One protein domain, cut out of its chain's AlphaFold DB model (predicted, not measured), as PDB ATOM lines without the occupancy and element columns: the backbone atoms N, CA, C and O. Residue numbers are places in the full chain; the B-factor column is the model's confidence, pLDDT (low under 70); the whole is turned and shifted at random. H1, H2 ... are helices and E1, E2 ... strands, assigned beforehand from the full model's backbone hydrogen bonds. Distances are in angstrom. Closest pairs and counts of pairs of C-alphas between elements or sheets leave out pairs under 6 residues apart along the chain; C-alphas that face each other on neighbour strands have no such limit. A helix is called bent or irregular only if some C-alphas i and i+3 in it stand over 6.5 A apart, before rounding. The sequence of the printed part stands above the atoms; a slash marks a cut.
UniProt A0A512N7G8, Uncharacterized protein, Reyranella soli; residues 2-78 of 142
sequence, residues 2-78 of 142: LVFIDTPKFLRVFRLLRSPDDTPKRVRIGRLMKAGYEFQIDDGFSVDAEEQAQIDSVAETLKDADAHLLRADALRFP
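This is residues 2 to 78 of the 142 residues of an uncharacterized protein of Reyranella soli (UniProt A0A512N7G8). A strongly twisted sheet of four antiparallel strands has one long helix, H1, over one of its faces, with the other face bare. The first part of H1, residues 51 to 62, packs over the sheet, while its last residues, 67 to 78, stick out as a free arm that makes much of the length. The printed part has 77 residues, with four named strands and then one named helix in the order E1, E2, E3, E4, H1; the sheet's order is E1, E2, E3, E4, and the class is mixed, helices and strands. The whole is loose, with a radius of gyration of the C-alphas of 15.6 A, and spans 58 by 23 by 19 A.

Start at the sheet, where E2, residues 10 to 18, and E3, residues 24 to 33, form an antiparallel hairpin at 155 degrees. Look for N 11 and O 32, 2.8 A apart, and N 27 and O 15, 2.9 A apart, both within hydrogen-bond range. E3 bends by 54 degrees at residue 29. On the other side of E2 is the edge strand E1, residues 2 to 6, in an antiparallel hairpin with E2 at 148 degrees; N 3 and O 14 are 2.8 A apart, within hydrogen-bond range. The other edge strand, E4, residues 39 to 41, forms an antiparallel hairpin with E3 at 136 degrees, with C-alphas 30 and 41 facing each other at 5.2 A, but no N and O across this pair are within hydrogen-bond range. The four strands make a meander, each the antiparallel neighbour of the one before. H1, residues 49 to 78, is on one face of the sheet at a height of 10.1 A, giving two layers, a helix on one face of a sheet. It lies over E2 and runs along the strands, at 26 degrees to E2 on the local plane. Its closest C-alphas to E1 are those of Glu 51 and Leu 2, 7.1 A apart. In H1, 25 of 26 O i to N i+4 pairs are within hydrogen-bond range.

Find C-alpha 2 at (-31.930, -47.297, -30.237), where E1 begins its 13.0 A. E2 and E3 each run 25.4 A, and E4 runs 6.1 A. H1 starts at C-alpha 49, (-38.687, -36.684, -29.906), and runs 45.4 A to C-alpha 78 at (-5.026, -39.312, 0.421); it is irregular, with C-alphas 75 and 78 7.1 A apart.

The two C-alphas farthest apart are those of Pro 20 and Pro 78, 58.9 A. Without the free stretch, the body spans 40 by 20 by 19 A. The printed part has no cut, and no link is long. Expect pLDDT under 70 at residues 18 to 20, 22 to 24, 35 to 47 and 51; the mean of the printed part is 74.7.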
ATOM      1  N   LEU A   2     -33.361 -47.549 -30.255       78.00
ATOM      2  CA  LEU A   2     -31.930 -47.297 -30.237       78.00
ATOM      3  C   LEU A   2     -31.178 -48.399 -29.493       78.00
ATOM      4  O   LEU A   2     -31.674 -48.996 -28.541       78.00
ATOM      5  N   VAL A   3     -29.963 -48.669 -29.955       81.06
ATOM      6  CA  VAL A   3     -29.000 -49.552 -29.306       81.06
ATOM      7  C   VAL A   3     -27.731 -48.757 -29.064       81.06
ATOM      8  O   VAL A   3     -27.139 -48.216 -30.001       81.06
ATOM      9  N   PHE A   4     -27.301 -48.735 -27.810       83.06
ATOM     10  CA  PHE A   4     -26.066 -48.099 -27.381       83.06
ATOM     11  C   PHE A   4     -25.006 -49.177 -27.167       83.06
ATOM     12  O   PHE A   4     -25.234 -50.145 -26.445       83.06
ATOM     13  N   ILE A   5     -23.852 -49.033 -27.815       83.12
ATOM     14  CA  ILE A   5     -22.698 -49.915 -27.608       83.12
ATOM     15  C   ILE A   5     -21.610 -49.123 -26.897       83.12
ATOM     16  O   ILE A   5     -21.138 -48.113 -27.427       83.12
ATOM     17  N   ASP A   6     -21.208 -49.602 -25.721       80.56
ATOM     18  CA  ASP A   6     -20.198 -48.942 -24.907       80.56
ATOM     19  C   ASP A   6     -18.786 -49.086 -25.492       80.56
ATOM     20  O   ASP A   6     -18.353 -50.171 -25.878       80.56
ATOM     21  N   THR A   7     -18.063 -47.968 -25.564       80.62
ATOM     22  CA  THR A   7     -16.633 -47.925 -25.870       80.62
ATOM     23  C   THR A   7     -15.931 -46.931 -24.932       80.62
ATOM     24  O   THR A   7     -16.576 -46.026 -24.402       80.62
ATOM     25  N   PRO A   8     -14.603 -47.037 -24.717       79.25
ATOM     26  CA  PRO A   8     -13.928 -46.322 -23.628       79.25
ATOM     27  C   PRO A   8     -14.140 -44.800 -23.582       79.25
ATOM     28  O   PRO A   8     -14.181 -44.239 -22.496       79.25
ATOM     29  N   LYS A   9     -14.301 -44.127 -24.732       78.31
ATOM     30  CA  LYS A   9     -14.456 -42.658 -24.812       78.31
ATOM     31  C   LYS A   9     -15.856 -42.184 -25.223       78.31
ATOM     32  O   LYS A   9     -16.176 -41.012 -25.035       78.31
ATOM     33  N   PHE A  10     -16.674 -43.056 -25.810       78.25
ATOM     34  CA  PHE A  10     -17.991 -42.695 -26.337       78.25
ATOM     35  C   PHE A  10     -18.929 -43.904 -26.424       78.25
ATOM     36  O   PHE A  10     -18.475 -45.037 -26.551       78.25
ATOM     37  N   LEU A  11     -20.241 -43.684 -26.437       79.38
ATOM     38  CA  LEU A  11     -21.205 -44.706 -26.846       79.38
ATOM     39  C   LEU A  11     -21.405 -44.635 -28.357       79.38
ATOM     40  O   LEU A  11     -21.568 -43.552 -28.912       79.38
ATOM     41  N   ARG A  12     -21.421 -45.772 -29.051       83.38
ATOM     42  CA  ARG A  12     -21.910 -45.823 -30.437       83.38
ATOM     43  C   ARG A  12     -23.420 -45.993 -30.411       83.38
ATOM     44  O   ARG A  12     -23.905 -46.921 -29.768       83.38
ATOM     45  N   VAL A  13     -24.135 -45.140 -31.134       82.75
ATOM     46  CA  VAL A  13     -25.597 -45.179 -31.200       82.75
ATOM     47  C   VAL A  13     -26.017 -45.792 -32.531       82.75
ATOM     48  O   VAL A  13     -25.569 -45.364 -33.601       82.75
ATOM     49  N   PHE A  14     -26.866 -46.811 -32.468       83.19
ATOM     50  CA  PHE A  14     -27.439 -47.485 -33.627       83.19
ATOM     51  C   PHE A  14     -28.960 -47.419 -33.570       83.19
ATOM     52  O   PHE A  14     -29.544 -47.674 -32.523       83.19
ATOM     53  N   ARG A  15     -29.608 -47.167 -34.707       81.94
ATOM     54  CA  ARG A  15     -31.042 -47.391 -34.884       81.94
ATOM     55  C   ARG A  15     -31.248 -48.795 -35.437       81.94
ATOM     56  O   ARG A  15     -30.628 -49.187 -36.430       81.94
ATOM     57  N   LEU A  16     -32.114 -49.563 -34.790       84.12
ATOM     58  CA  LEU A  16     -32.596 -50.823 -35.338       84.12
ATOM     59  C   LEU A  16     -33.725 -50.538 -36.321       84.12
ATOM     60  O   LEU A  16     -34.787 -50.054 -35.931       84.12
ATOM     61  N   LEU A  17     -33.490 -50.848 -37.594       80.75
ATOM     62  CA  LEU A  17     -34.530 -50.861 -38.609       80.75
ATOM     63  C   LEU A  17     -35.167 -52.249 -38.639       80.75
ATOM     64  O   LEU A  17     -34.466 -53.263 -38.709       80.75
ATOM     65  N   ARG A  18     -36.500 -52.290 -38.606       66.50
ATOM     66  CA  ARG A  18     -37.244 -53.511 -38.914       66.50
ATOM     67  C   ARG A  18     -37.203 -53.696 -40.427       66.50
ATOM     68  O   ARG A  18     -37.809 -52.917 -41.156       66.50
ATOM     69  N   SER A  19     -36.418 -54.668 -40.884       62.84
ATOM     70  CA  SER A  19     -36.440 -55.098 -42.281       62.84
ATOM     71  C   SER A  19     -37.668 -55.987 -42.506       62.84
ATOM     72  O   SER A  19     -38.011 -56.749 -41.601       62.84
ATOM     73  N   PRO A  20     -38.318 -55.941 -43.681       60.22
ATOM     74  CA  PRO A  20     -39.381 -56.886 -44.038       60.22
ATOM     75  C   PRO A  20     -38.931 -58.362 -44.021       60.22
ATOM     76  O   PRO A  20     -39.774 -59.237 -43.870       60.22
ATOM     77  N   ASP A  21     -37.623 -58.631 -44.084       71.75
ATOM     78  CA  ASP A  21     -37.031 -59.983 -44.074       71.75
ATOM     79  C   ASP A  21     -36.653 -60.499 -42.665       71.75
ATOM     80  O   ASP A  21     -35.785 -61.360 -42.531       71.75
ATOM     81  N   ASP A  22     -37.218 -59.912 -41.603       61.69
ATOM     82  CA  ASP A  22     -37.012 -60.251 -40.175       61.69
ATOM     83  C   ASP A  22     -35.547 -60.252 -39.672       61.69
ATOM     84  O   ASP A  22     -35.237 -60.621 -38.540       61.69
ATOM     85  N   THR A  23     -34.607 -59.765 -40.483       67.88
ATOM     86  CA  THR A  23     -33.221 -59.539 -40.065       67.88
ATOM     87  C   THR A  23     -33.076 -58.125 -39.490       67.88
ATOM     88  O   THR A  23     -33.281 -57.136 -40.203       67.88
ATOM     89  N   PRO A  24     -32.722 -57.976 -38.196       66.88
ATOM     90  CA  PRO A  24     -32.583 -56.665 -37.575       66.88
ATOM     91  C   PRO A  24     -31.374 -55.929 -38.160       66.88
ATOM     92  O   PRO A  24     -30.221 -56.202 -37.813       66.88
ATOM     93  N   LYS A  25     -31.632 -54.958 -39.042       78.56
ATOM     94  CA  LYS A  25     -30.582 -54.133 -39.641       78.56
ATOM     95  C   LYS A  25     -30.218 -53.010 -38.676       78.56
ATOM     96  O   LYS A  25     -31.030 -52.135 -38.379       78.56
ATOM     97  N   ARG A  26     -28.980 -53.027 -38.179       79.62
ATOM     98  CA  ARG A  26     -28.421 -51.951 -37.349       79.62
ATOM     99  C   ARG A  26     -27.839 -50.875 -38.254       79.62
ATOM    100  O   ARG A  26     -26.877 -51.132 -38.972       79.62
ATOM    101  N   VAL A  27     -28.398 -49.672 -38.197       80.69
ATOM    102  CA  VAL A  27     -27.838 -48.490 -38.858       80.69
ATOM    103  C   VAL A  27     -27.165 -47.637 -37.800       80.69
ATOM    104  O   VAL A  27     -27.788 -47.274 -36.808       80.69
ATOM    105  N   ARG A  28     -25.874 -47.349 -37.974       79.62
ATOM    106  CA  ARG A  28     -25.165 -46.431 -37.082       79.62
ATOM    107  C   ARG A  28     -25.696 -45.023 -37.329       79.62
ATOM    108  O   ARG A  28     -25.673 -44.580 -38.469       79.62
ATOM    109  N   ILE A  29     -26.146 -44.352 -36.273       77.56
ATOM    110  CA  ILE A  29     -26.680 -42.986 -36.362       77.56
ATOM    111  C   ILE A  29     -25.748 -41.942 -35.744       77.56
ATOM    112  O   ILE A  29     -25.840 -40.772 -36.084       77.56
ATOM    113  N   GLY A  30     -24.825 -42.349 -34.865       76.94
ATOM    114  CA  GLY A  30     -23.885 -41.398 -34.279       76.94
ATOM    115  C   GLY A  30     -23.011 -41.973 -33.174       76.94
ATOM    116  O   GLY A  30     -22.862 -43.195 -33.014       76.94
ATOM    117  N   ARG A  31     -22.396 -41.066 -32.416       79.31
ATOM    118  CA  ARG A  31     -21.663 -41.369 -31.185       79.31
ATOM    119  C   ARG A  31     -21.973 -40.338 -30.105       79.31
ATOM    120  O   ARG A  31     -22.199 -39.177 -30.416       79.31
ATOM    121  N   LEU A  32     -21.921 -40.780 -28.856       75.25
ATOM    122  CA  LEU A  32     -22.122 -39.967 -27.668       75.25
ATOM    123  C   LEU A  32     -20.822 -39.882 -26.878       75.25
ATOM    124  O   LEU A  32     -20.386 -40.897 -26.340       75.25
ATOM    125  N   MET A  33     -20.176 -38.719 -26.817       78.00
ATOM    126  CA  MET A  33     -18.970 -38.559 -25.997       78.00
ATOM    127  C   MET A  33     -19.315 -38.723 -24.512       78.00
ATOM    128  O   MET A  33     -20.276 -38.127 -24.035       78.00
ATOM    129  N   LYS A  34     -18.531 -39.528 -23.778       76.00
ATOM    130  CA  LYS A  34     -18.728 -39.696 -22.325       76.00
ATOM    131  C   LYS A  34     -18.376 -38.425 -21.541       76.00
ATOM    132  O   LYS A  34     -18.960 -38.177 -20.498       76.00
ATOM    133  N   ALA A  35     -17.456 -37.613 -22.067       66.62
ATOM    134  CA  ALA A  35     -17.045 -36.331 -21.500       66.62
ATOM    135  C   ALA A  35     -17.458 -35.193 -22.439       66.62
ATOM    136  O   ALA A  35     -17.100 -35.250 -23.613       66.62
ATOM    137  N   GLY A  36     -18.164 -34.178 -21.923       62.50
ATOM    138  CA  GLY A  36     -18.617 -33.023 -22.710       62.50
ATOM    139  C   GLY A  36     -19.555 -33.443 -23.843       62.50
ATOM    140  O   GLY A  36     -19.120 -33.812 -24.928       62.50
ATOM    141  N   TYR A  37     -20.853 -33.445 -23.565       55.94
ATOM    142  CA  TYR A  37     -21.856 -34.008 -24.462       55.94
ATOM    143  C   TYR A  37     -21.951 -33.225 -25.780       55.94
ATOM    144  O   TYR A  37     -22.430 -32.095 -25.797       55.94
ATOM    145  N   GLU A  38     -21.534 -33.843 -26.883       55.75
ATOM    146  CA  GLU A  38     -21.759 -33.332 -28.235       55.75
ATOM    147  C   GLU A  38     -22.194 -34.492 -29.138       55.75
ATOM    148  O   GLU A  38     -21.517 -35.523 -29.236       55.75
ATOM    149  N   PHE A  39     -23.366 -34.345 -29.758       58.84
ATOM    150  CA  PHE A  39     -23.939 -35.342 -30.654       58.84
ATOM    151  C   PHE A  39     -23.524 -35.011 -32.089       58.84
ATOM    152  O   PHE A  39     -24.029 -34.070 -32.694       58.84
ATOM    153  N   GLN A  40     -22.573 -35.772 -32.629       62.56
ATOM    154  CA  GLN A  40     -22.181 -35.658 -34.034       62.56
ATOM    155  C   GLN A  40     -23.043 -36.616 -34.860       62.56
ATOM    156  O   GLN A  40     -22.802 -37.829 -34.859       62.56
ATOM    157  N   ILE A  41     -24.069 -36.062 -35.507       60.16
ATOM    158  CA  ILE A  41     -24.913 -36.754 -36.488       60.16
ATOM    159  C   ILE A  41     -24.210 -36.654 -37.841       60.16
ATOM    160  O   ILE A  41     -23.830 -35.558 -38.236       60.16
ATOM    161  N   ASP A  42     -24.038 -37.768 -38.552       56.41
ATOM    162  CA  ASP A  42     -23.739 -37.693 -39.989       56.41
ATOM    163  C   ASP A  42     -24.971 -37.090 -40.691       56.41
ATOM    164  O   ASP A  42     -26.077 -37.585 -40.477       56.41
ATOM    165  N   ASP A  43     -24.775 -36.048 -41.507       45.59
ATOM    166  CA  ASP A  43     -25.738 -35.039 -42.018       45.59
ATOM    167  C   ASP A  43     -27.041 -35.517 -42.731       45.59
ATOM    168  O   ASP A  43     -27.689 -34.743 -43.433       45.59
ATOM    169  N   GLY A  44     -27.483 -36.768 -42.586       53.38
ATOM    170  CA  GLY A  44     -28.619 -37.343 -43.317       53.38
ATOM    171  C   GLY A  44     -29.794 -37.894 -42.500       53.38
ATOM    172  O   GLY A  44     -30.715 -38.426 -43.115       53.38
ATOM    173  N   PHE A  45     -29.802 -37.831 -41.161       54.34
ATOM    174  CA  PHE A  45     -30.840 -38.499 -40.353       54.34
ATOM    175  C   PHE A  45     -31.468 -37.613 -39.268       54.34
ATOM    176  O   PHE A  45     -30.781 -37.122 -38.378       54.34
ATOM    177  N   SER A  46     -32.800 -37.486 -39.300       59.97
ATOM    178  CA  SER A  46     -33.590 -36.884 -38.224       59.97
ATOM    179  C   SER A  46     -33.924 -37.910 -37.129       59.97
ATOM    180  O   SER A  46     -34.286 -39.068 -37.392       59.97
ATOM    181  N   VAL A  47     -33.767 -37.479 -35.877       65.12
ATOM    182  CA  VAL A  47     -34.157 -38.214 -34.666       65.12
ATOM    183  C   VAL A  47     -35.520 -37.684 -34.221       65.12
ATOM    184  O   VAL A  47     -35.745 -36.475 -34.261       65.12
ATOM    185  N   ASP A  48     -36.448 -38.572 -33.871       76.88
ATOM    186  CA  ASP A  48     -37.751 -38.166 -33.335       76.88
ATOM    187  C   ASP A  48     -37.654 -37.799 -31.837       76.88
ATOM    188  O   ASP A  48     -36.633 -38.022 -31.186       76.88
ATOM    189  N   ALA A  49     -38.706 -37.190 -31.282       76.88
ATOM    190  CA  ALA A  49     -38.687 -36.684 -29.906       76.88
ATOM    191  C   ALA A  49     -38.588 -37.796 -28.843       76.88
ATOM    192  O   ALA A  49     -38.010 -37.577 -27.778       76.88
ATOM    193  N   GLU A  50     -39.131 -38.984 -29.120       78.38
ATOM    194  CA  GLU A  50     -39.067 -40.125 -28.201       78.38
ATOM    195  C   GLU A  50     -37.648 -40.702 -28.161       78.38
ATOM    196  O   GLU A  50     -37.097 -40.983 -27.096       78.38
ATOM    197  N   GLU A  51     -37.021 -40.830 -29.328       68.88
ATOM    198  CA  GLU A  51     -35.644 -41.277 -29.454       68.88
ATOM    199  C   GLU A  51     -34.665 -40.254 -28.868       68.88
ATOM    200  O   GLU A  51     -33.702 -40.659 -28.218       68.88
ATOM    201  N   GLN A  52     -34.933 -38.950 -28.995       75.69
ATOM    202  CA  GLN A  52     -34.138 -37.917 -28.326       75.69
ATOM    203  C   GLN A  52     -34.190 -38.064 -26.796       75.69
ATOM    204  O   GLN A  52     -33.141 -38.082 -26.153       75.69
ATOM    205  N   ALA A  53     -35.378 -38.279 -26.218       77.44
ATOM    206  CA  ALA A  53     -35.536 -38.480 -24.775       77.44
ATOM    207  C   ALA A  53     -34.783 -39.723 -24.253       77.44
ATOM    208  O   ALA A  53     -34.232 -39.710 -23.150       77.44
ATOM    209  N   GLN A  54     -34.711 -40.797 -25.050       75.12
ATOM    210  CA  GLN A  54     -33.923 -41.989 -24.705       75.12
ATOM    211  C   GLN A  54     -32.420 -41.697 -24.666       75.12
ATOM    212  O   GLN A  54     -31.716 -42.211 -23.796       75.12
ATOM    213  N   ILE A  55     -31.916 -40.881 -25.596       73.12
ATOM    214  CA  ILE A  55     -30.503 -40.491 -25.608       73.12
ATOM    215  C   ILE A  55     -30.190 -39.633 -24.375       73.12
ATOM    216  O   ILE A  55     -29.193 -39.897 -23.700       73.12
ATOM    217  N   ASP A  56     -31.054 -38.672 -24.047       75.56
ATOM    218  CA  ASP A  56     -30.860 -37.779 -22.903       75.56
ATOM    219  C   ASP A  56     -30.827 -38.562 -21.575       75.56
ATOM    220  O   ASP A  56     -29.919 -38.371 -20.764       75.56
ATOM    221  N   SER A  57     -31.722 -39.540 -21.396       76.88
ATOM    222  CA  SER A  57     -31.739 -40.414 -20.210       76.88
ATOM    223  C   SER A  57     -30.457 -41.249 -20.049       76.88
ATOM    224  O   SER A  57     -29.914 -41.387 -18.944       76.88
ATOM    225  N   VAL A  58     -29.917 -41.786 -21.150       74.62
ATOM    226  CA  VAL A  58     -28.639 -42.520 -21.129       74.62
ATOM    227  C   VAL A  58     -27.477 -41.580 -20.806       74.62
ATOM    228  O   VAL A  58     -26.553 -41.959 -20.083       74.62
ATOM    229  N   ALA A  59     -27.520 -40.349 -21.314       72.75
ATOM    230  CA  ALA A  59     -26.509 -39.336 -21.048       72.75
ATOM    231  C   ALA A  59     -26.450 -38.945 -19.567       72.75
ATOM    232  O   ALA A  59     -25.358 -38.844 -19.010       72.75
ATOM    233  N   GLU A  60     -27.603 -38.749 -18.925       73.81
ATOM    234  CA  GLU A  60     -27.693 -38.467 -17.486       73.81
ATOM    235  C   GLU A  60     -27.115 -39.612 -16.655       73.81
ATOM    236  O   GLU A  60     -26.229 -39.389 -15.834       73.81
ATOM    237  N   THR A  61     -27.504 -40.849 -16.963       73.00
ATOM    238  CA  THR A  61     -26.989 -42.039 -16.264       73.00
ATOM    239  C   THR A  61     -25.461 -42.132 -16.341       73.00
ATOM    240  O   THR A  61     -24.796 -42.506 -15.373       73.00
ATOM    241  N   LEU A  62     -24.871 -41.781 -17.490       71.69
ATOM    242  CA  LEU A  62     -23.418 -41.762 -17.649       71.69
ATOM    243  C   LEU A  62     -22.739 -40.640 -16.860       71.69
ATOM    244  O   LEU A  62     -21.662 -40.869 -16.311       71.69
ATOM    245  N   LYS A  63     -23.345 -39.450 -16.796       71.19
ATOM    246  CA  LYS A  63     -22.826 -38.337 -15.986       71.19
ATOM    247  C   LYS A  63     -22.819 -38.698 -14.506       71.19
ATOM    248  O   LYS A  63     -21.823 -38.453 -13.833       71.19
ATOM    249  N   ASP A  64     -23.886 -39.329 -14.028       75.81
ATOM    250  CA  ASP A  64     -23.978 -39.787 -12.643       75.81
ATOM    251  C   ASP A  64     -22.901 -40.833 -12.338       75.81
ATOM    252  O   ASP A  64     -22.205 -40.743 -11.324       75.81
ATOM    253  N   ALA A  65     -22.693 -41.792 -13.245       72.81
ATOM    254  CA  ALA A  65     -21.636 -42.789 -13.103       72.81
ATOM    255  C   ALA A  65     -20.233 -42.156 -13.043       72.81
ATOM    256  O   ALA A  65     -19.428 -42.533 -12.188       72.81
ATOM    257  N   ASP A  66     -19.942 -41.177 -13.904       75.62
ATOM    258  CA  ASP A  66     -18.663 -40.456 -13.906       75.62
ATOM    259  C   ASP A  66     -18.471 -39.641 -12.618       75.62
ATOM    260  O   ASP A  66     -17.420 -39.710 -11.980       75.62
ATOM    261  N   ALA A  67     -19.522 -38.962 -12.148       77.31
ATOM    262  CA  ALA A  67     -19.505 -38.240 -10.879       77.31
ATOM    263  C   ALA A  67     -19.235 -39.173  -9.684       77.31
ATOM    264  O   ALA A  67     -18.484 -38.820  -8.768       77.31
ATOM    265  N   HIS A  68     -19.799 -40.384  -9.690       78.69
ATOM    266  CA  HIS A  68     -19.525 -41.391  -8.666       78.69
ATOM    267  C   HIS A  68     -18.078 -41.890  -8.697       78.69
ATOM    268  O   HIS A  68     -17.478 -42.052  -7.630       78.69
ATOM    269  N   LEU A  69     -17.502 -42.096  -9.884       82.38
ATOM    270  CA  LEU A  69     -16.098 -42.486 -10.036       82.38
ATOM    271  C   LEU A  69     -15.157 -41.380  -9.554       82.38
ATOM    272  O   LEU A  69     -14.294 -41.642  -8.718       82.38
ATOM    273  N   LEU A  70     -15.387 -40.135  -9.976       84.94
ATOM    274  CA  LEU A  70     -14.616 -38.976  -9.521       84.94
ATOM    275  C   LEU A  70     -14.672 -38.823  -7.999       84.94
ATOM    276  O   LEU A  70     -13.653 -38.577  -7.352       84.94
ATOM    277  N   ARG A  71     -15.853 -39.021  -7.401       84.62
ATOM    278  CA  ARG A  71     -16.016 -39.001  -5.945       84.62
ATOM    279  C   ARG A  71     -15.235 -40.125  -5.268       84.62
ATOM    280  O   ARG A  71     -14.599 -39.883  -4.242       84.62
ATOM    281  N   ALA A  72     -15.283 -41.342  -5.805       87.50
ATOM    282  CA  ALA A  72     -14.527 -42.466  -5.264       87.50
ATOM    283  C   ALA A  72     -13.012 -42.209  -5.333       87.50
ATOM    284  O   ALA A  72     -12.315 -42.413  -4.338       87.50
ATOM    285  N   ASP A  73     -12.514 -41.694  -6.456       88.88
ATOM    286  CA  ASP A  73     -11.101 -41.355  -6.633       88.88
ATOM    287  C   ASP A  73     -10.657 -40.232  -5.688       88.88
ATOM    288  O   ASP A  73      -9.610 -40.345  -5.048       88.88
ATOM    289  N   ALA A  74     -11.480 -39.195  -5.507       90.06
ATOM    290  CA  ALA A  74     -11.210 -38.117  -4.557       90.06
ATOM    291  C   ALA A  74     -11.089 -38.629  -3.111       90.06
ATOM    292  O   ALA A  74     -10.185 -38.224  -2.381       90.06
ATOM    293  N   LEU A  75     -11.951 -39.568  -2.702       90.00
ATOM    294  CA  LEU A  75     -11.883 -40.182  -1.372       90.00
ATOM    295  C   LEU A  75     -10.643 -41.069  -1.193       90.00
ATOM    296  O   LEU A  75     -10.119 -41.178  -0.085       90.00
ATOM    297  N   ARG A  76     -10.149 -41.688  -2.270       92.38
ATOM    298  CA  ARG A  76      -8.933 -42.518  -2.252       92.38
ATOM    299  C   ARG A  76      -7.647 -41.711  -2.406       92.38
ATOM    300  O   ARG A  76      -6.571 -42.217  -2.079       92.38
ATOM    301  N   PHE A  77      -7.739 -40.465  -2.864       92.75
ATOM    302  CA  PHE A  77      -6.591 -39.605  -3.136       92.75
ATOM    303  C   PHE A  77      -5.588 -39.500  -1.970       92.75
ATOM    304  O   PHE A  77      -4.394 -39.622  -2.241       92.75
ATOM    305  N   PRO A  78      -5.987 -39.368  -0.686       93.38
ATOM    306  CA  PRO A  78      -5.026 -39.312   0.421       93.38
ATOM    307  C   PRO A  78      -4.146 -40.564   0.530       93.38
ATOM    308  O   PRO A  78      -2.936 -40.472   0.746       93.38
TER     309      PRO A  78